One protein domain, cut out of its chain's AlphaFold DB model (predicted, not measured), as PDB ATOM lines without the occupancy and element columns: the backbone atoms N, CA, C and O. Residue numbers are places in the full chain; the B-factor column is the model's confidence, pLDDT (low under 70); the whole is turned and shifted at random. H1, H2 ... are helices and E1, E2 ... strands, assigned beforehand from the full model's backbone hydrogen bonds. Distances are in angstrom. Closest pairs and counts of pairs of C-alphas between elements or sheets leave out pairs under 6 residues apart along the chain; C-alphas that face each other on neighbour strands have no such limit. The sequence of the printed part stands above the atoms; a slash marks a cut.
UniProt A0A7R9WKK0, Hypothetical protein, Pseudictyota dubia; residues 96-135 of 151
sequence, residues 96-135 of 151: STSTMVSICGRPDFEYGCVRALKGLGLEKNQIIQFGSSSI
ATOM      1  N   SER A  96     -34.503 -11.296  34.589       54.66
ATOM      2  CA  SER A  96     -33.901 -10.293  33.717       54.66
ATOM      3  C   SER A  96     -33.038  -9.355  34.561       54.66
ATOM      4  O   SER A  96     -33.471  -8.880  35.613       54.66
ATOM      5  N   THR A  97     -31.819  -9.065  34.104       61.25
ATOM      6  CA  THR A  97     -30.845  -8.201  34.800       61.25
ATOM      7  C   THR A  97     -31.369  -6.778  35.054       61.25
ATOM      8  O   THR A  97     -30.782  -6.022  35.824       61.25
ATOM      9  N   SER A  98     -32.507  -6.424  34.451       69.38
ATOM     10  CA  SER A  98     -33.220  -5.155  34.604       69.38
ATOM     11  C   SER A  98     -34.286  -5.144  35.715       69.38
ATOM     12  O   SER A  98     -34.922  -4.108  35.918       69.38
ATOM     13  N   THR A  99     -34.552  -6.256  36.402       77.31
ATOM     14  CA  THR A  99     -35.657  -6.314  37.369       77.31
ATOM     15  C   THR A  99     -35.294  -5.614  38.674       77.31
ATOM     16  O   THR A  99     -34.287  -5.927  39.304       77.31
ATOM     17  N   MET A 100     -36.153  -4.691  39.105       86.38
ATOM     18  CA  MET A 100     -36.065  -4.019  40.397       86.38
ATOM     19  C   MET A 100     -37.259  -4.425  41.259       86.38
ATOM     20  O   MET A 100     -38.402  -4.375  40.808       86.38
ATOM     21  N   VAL A 101     -36.992  -4.825  42.498       84.62
ATOM     22  CA  VAL A 101     -37.998  -5.287  43.454       84.62
ATOM     23  C   VAL A 101     -38.037  -4.334  44.631       84.62
ATOM     24  O   VAL A 101     -37.013  -4.035  45.245       84.62
ATOM     25  N   SER A 102     -39.236  -3.874  44.963       87.31
ATOM     26  CA  SER A 102     -39.450  -3.035  46.127       87.31
ATOM     27  C   SER A 102     -40.319  -3.732  47.164       87.31
ATOM     28  O   SER A 102     -41.309  -4.374  46.817       87.31
ATOM     29  N   ILE A 103     -39.923  -3.627  48.432       86.62
ATOM     30  CA  ILE A 103     -40.563  -4.294  49.563       86.62
ATOM     31  C   ILE A 103     -40.909  -3.240  50.616       86.62
ATOM     32  O   ILE A 103     -40.064  -2.424  50.998       86.62
ATOM     33  N   CYS A 104     -42.150  -3.283  51.096       85.75
ATOM     34  CA  CYS A 104     -42.613  -2.509  52.237       85.75
ATOM     35  C   CYS A 104     -43.393  -3.410  53.205       85.75
ATOM     36  O   CYS A 104     -44.241  -4.209  52.801       85.75
ATOM     37  N   GLY A 105     -43.112  -3.299  54.498       80.69
ATOM     38  CA  GLY A 105     -43.771  -4.104  55.515       80.69
ATOM     39  C   GLY A 105     -43.141  -3.965  56.894       80.69
ATOM     40  O   GLY A 105     -42.440  -3.005  57.197       80.69
ATOM     41  N   ARG A 106     -43.423  -4.938  57.765       82.50
ATOM     42  CA  ARG A 106     -42.758  -5.020  59.072       82.50
ATOM     43  C   ARG A 106     -41.286  -5.417  58.884       82.50
ATOM     44  O   ARG A 106     -41.029  -6.233  57.998       82.50
ATOM     45  N   PRO A 107     -40.358  -4.965  59.744       82.19
ATOM     46  CA  PRO A 107     -38.931  -5.279  59.614       82.19
ATOM     47  C   PRO A 107     -38.625  -6.776  59.447       82.19
ATOM     48  O   PRO A 107     -37.865  -7.150  58.557       82.19
ATOM     49  N   ASP A 108     -39.282  -7.648  60.220       81.50
ATOM     50  CA  ASP A 108     -39.079  -9.105  60.138       81.50
ATOM     51  C   ASP A 108     -39.501  -9.687  58.779       81.50
ATOM     52  O   ASP A 108     -38.873 -10.607  58.250       81.50
ATOM     53  N   PHE A 109     -40.567  -9.132  58.196       83.81
ATOM     54  CA  PHE A 109     -41.054  -9.519  56.876       83.81
ATOM     55  C   PHE A 109     -40.101  -9.032  55.782       83.81
ATOM     56  O   PHE A 109     -39.702  -9.818  54.924       83.81
ATOM     57  N   GLU A 110     -39.685  -7.766  55.846       84.31
ATOM     58  CA  GLU A 110     -38.738  -7.196  54.886       84.31
ATOM     59  C   GLU A 110     -37.415  -7.967  54.890       84.31
ATOM     60  O   GLU A 110     -36.911  -8.337  53.828       84.31
ATOM     61  N   TYR A 111     -36.900  -8.310  56.074       84.25
ATOM     62  CA  TYR A 111     -35.698  -9.125  56.222       84.25
ATOM     63  C   TYR A 111     -35.845 -10.504  55.561       84.25
ATOM     64  O   TYR A 111     -34.965 -10.937  54.808       84.25
ATOM     65  N   GLY A 112     -36.976 -11.181  55.794       85.62
ATOM     66  CA  GLY A 112     -37.283 -12.473  55.179       85.62
ATOM     67  C   GLY A 112     -37.317 -12.403  53.650       85.62
ATOM     68  O   GLY A 112     -36.665 -13.206  52.978       85.62
ATOM     69  N   CYS A 113     -38.003 -11.402  53.095       87.56
ATOM     70  CA  CYS A 113     -38.086 -11.188  51.651       87.56
ATOM     71  C   CYS A 113     -36.714 -10.904  51.030       87.56
ATOM     72  O   CYS A 113     -36.377 -11.458  49.989       87.56
ATOM     73  N   VAL A 114     -35.881 -10.096  51.682       86.44
ATOM     74  CA  VAL A 114     -34.541  -9.757  51.180       86.44
ATOM     75  C   VAL A 114     -33.632 -10.976  51.157       86.44
ATOM     76  O   VAL A 114     -32.871 -11.162  50.207       86.44
ATOM     77  N   ARG A 115     -33.713 -11.829  52.183       85.69
ATOM     78  CA  ARG A 115     -32.971 -13.090  52.213       85.69
ATOM     79  C   ARG A 115     -33.398 -14.011  51.068       85.69
ATOM     80  O   ARG A 115     -32.529 -14.584  50.416       85.69
ATOM     81  N   ALA A 116     -34.701 -14.113  50.803       86.38
ATOM     82  CA  ALA A 116     -35.230 -14.914  49.703       86.38
ATOM     83  C   ALA A 116     -34.785 -14.379  48.331       86.38
ATOM     84  O   ALA A 116     -34.266 -15.141  47.523       86.38
ATOM     85  N   LEU A 117     -34.891 -13.067  48.092       86.81
ATOM     86  CA  LEU A 117     -34.480 -12.442  46.827       86.81
ATOM     87  C   LEU A 117     -32.981 -12.597  46.548       86.81
ATOM     88  O   LEU A 117     -32.590 -12.860  45.415       86.81
ATOM     89  N   LYS A 118     -32.136 -12.510  47.581       84.31
ATOM     90  CA  LYS A 118     -30.707 -12.826  47.444       84.31
ATOM     91  C   LYS A 118     -30.471 -14.294  47.090       84.31
ATOM     92  O   LYS A 118     -29.593 -14.582  46.286       84.31
ATOM     93  N   GLY A 119     -31.252 -15.212  47.665       81.81
ATOM     94  CA  GLY A 119     -31.219 -16.635  47.308       81.81
ATOM     95  C   GLY A 119     -31.624 -16.903  45.855       81.81
ATOM     96  O   GLY A 119     -31.147 -17.861  45.262       81.81
ATOM     97  N   LEU A 120     -32.442 -16.022  45.276       84.19
ATOM     98  CA  LEU A 120     -32.834 -16.037  43.865       84.19
ATOM     99  C   LEU A 120     -31.830 -15.322  42.941       84.19
ATOM    100  O   LEU A 120     -32.047 -15.259  41.737       84.19
ATOM    101  N   GLY A 121     -30.729 -14.789  43.480       83.31
ATOM    102  CA  GLY A 121     -29.673 -14.150  42.692       83.31
ATOM    103  C   GLY A 121     -29.868 -12.657  42.426       83.31
ATOM    104  O   GLY A 121     -29.122 -12.102  41.623       83.31
ATOM    105  N   LEU A 122     -30.816 -11.983  43.092       83.75
ATOM    106  CA  LEU A 122     -30.921 -10.526  42.990       83.75
ATOM    107  C   LEU A 122     -29.771  -9.842  43.728       83.75
ATOM    108  O   LEU A 122     -29.461 -10.141  44.889       83.75
ATOM    109  N   GLU A 123     -29.192  -8.851  43.065       82.62
ATOM    110  CA  GLU A 123     -28.175  -7.995  43.645       82.62
ATOM    111  C   GLU A 123     -28.788  -6.925  44.562       82.62
ATOM    112  O   GLU A 123     -29.958  -6.551  44.478       82.62
ATOM    113  N   LYS A 124     -27.972  -6.379  45.472       81.00
ATOM    114  CA  LYS A 124     -28.427  -5.373  46.447       81.00
ATOM    115  C   LYS A 124     -28.970  -4.097  45.781       81.00
ATOM    116  O   LYS A 124     -29.862  -3.466  46.332       81.00
ATOM    117  N   ASN A 125     -28.430  -3.715  44.625       83.06
ATOM    118  CA  ASN A 125     -28.869  -2.570  43.811       83.06
ATOM    119  C   ASN A 125     -30.265  -2.767  43.183       83.06
ATOM    120  O   ASN A 125     -30.893  -1.784  42.797       83.06
ATOM    121  N   GLN A 126     -30.757  -4.005  43.106       82.62
ATOM    122  CA  GLN A 126     -32.066  -4.354  42.560       82.62
ATOM    123  C   GLN A 126     -33.160  -4.419  43.635       82.62
ATOM    124  O   GLN A 126     -34.325  -4.597  43.293       82.62
ATOM    125  N   ILE A 127     -32.820  -4.275  44.924       86.50
ATOM    126  CA  ILE A 127     -33.763  -4.428  46.040       86.50
ATOM    127  C   ILE A 127     -33.912  -3.102  46.796       86.50
ATOM    128  O   ILE A 127     -32.966  -2.623  47.422       86.50
ATOM    129  N   ILE A 128     -35.123  -2.544  46.804       84.75
ATOM    130  CA  ILE A 128     -35.474  -1.320  47.539       84.75
ATOM    131  C   ILE A 128     -36.345  -1.683  48.745       84.75
ATOM    132  O   ILE A 128     -37.464  -2.160  48.577       84.75
ATOM    133  N   GLN A 129     -35.852  -1.425  49.957       82.62
ATOM    134  CA  GLN A 129     -36.614  -1.571  51.203       82.62
ATOM    135  C   GLN A 129     -37.096  -0.201  51.680       82.62
ATOM    136  O   GLN A 129     -36.303   0.740  51.739       82.62
ATOM    137  N   PHE A 130     -38.374  -0.096  52.038       75.69
ATOM    138  CA  PHE A 130     -38.955   1.150  52.544       75.69
ATOM    139  C   PHE A 130     -39.097   1.195  54.075       75.69
ATOM    140  O   PHE A 130     -39.239   2.287  54.623       75.69
ATOM    141  N   GLY A 131     -39.053   0.057  54.776       64.50
ATOM    142  CA  GLY A 131     -39.425  -0.045  56.193       64.50
ATOM    143  C   GLY A 131     -38.293   0.032  57.215       64.50
ATOM    144  O   GLY A 131     -38.553  -0.162  58.401       64.50
ATOM    145  N   SER A 132     -37.058   0.354  56.827       57.47
ATOM    146  CA  SER A 132     -35.945   0.430  57.782       57.47
ATOM    147  C   SER A 132     -35.106   1.699  57.641       57.47
ATOM    148  O   SER A 132     -33.917   1.657  57.318       57.47
ATOM    149  N   SER A 133     -35.695   2.847  57.973       54.03
ATOM    150  CA  SER A 133     -34.907   3.894  58.622       54.03
ATOM    151  C   SER A 133     -34.597   3.431  60.054       54.03
ATOM    152  O   SER A 133     -35.469   3.445  60.918       54.03
ATOM    153  N   SER A 134     -33.354   2.989  60.272       47.84
ATOM    154  CA  SER A 134     -32.690   2.827  61.578       47.84
ATOM    155  C   SER A 134     -33.371   1.939  62.634       47.84
ATOM    156  O   SER A 134     -33.958   2.443  63.586       47.84
ATOM    157  N   ILE A 135     -33.142   0.626  62.571       43.88
ATOM    158  CA  ILE A 135     -32.950  -0.163  63.799       43.88
ATOM    159  C   ILE A 135     -31.657  -0.967  63.604       43.88
ATOM    160  O   ILE A 135     -31.640  -1.877  62.774       43.88
TER     161      ILE A 135
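Overview. This is residues 96 to 135 of the 151 residues of the protein "Hypothetical protein" of Pseudictyota dubia (UniProt A0A7R9WKK0). A small parallel sheet of two short strands, E1 and E2, has one longer helix, H1, over one face, and the chain runs out along E1, back through H1 and out again along E2. The end stretches, residues 96 to 100 and 130 to 135, lie toward opposite ends of the long axis. The printed part has 40 residues with one named helix and two named strands, in the order E1, H1, E2; the class is mixed, helices and strands, with 19 residues, under half, in named elements. The whole is compact, with a radius of gyration of the C-alphas of 10.1 A, and its outline is elongated, spanning 30 by 16 by 13 A.

Along the chain. E1 is residues 101 to 103, beginning at C-alpha 101 at (-37.998, -5.287, 43.454). E2 is residues 127 to 129, ending at C-alpha 129 at (-36.614, -1.571, 51.203). H1 is residues 107 to 119, 18.4 A from C-alpha 107 at (-38.931, -5.279, 59.614) to C-alpha 119.

Arrangement. E1 and E2 are parallel neighbours, with 18 degrees between their directions. C-alphas 102 and 128 face each other at 4.6 A. N 103 and O 128, and N 128 and O 101, are each 2.9 A apart, within hydrogen-bond range. E1, H1 and E2 form a strand-helix-strand unit, two parallel neighbour strands with a helix between them in the chain, and its crossover is right-handed. The closest C-alphas of E1 and H1 are those of Ile 103 and Glu 110, 6.3 A apart. Those of H1 and E2 are Glu 110 and Gln 129, at 7.1 A. In H1 every O i to N i+4 pair is within hydrogen-bond range.

Size, cuts and confidence. The two C-alphas farthest apart, those of Ser 96 and Ile 135, are 31.8 A apart. The printed part has no cut. The link from E1 to H1 is tight, and that from H1 to E2, 7 residues, is short. The mean pLDDT of the printed part is 78.4, with residues 96 to 98 and 131 to 135 under 70.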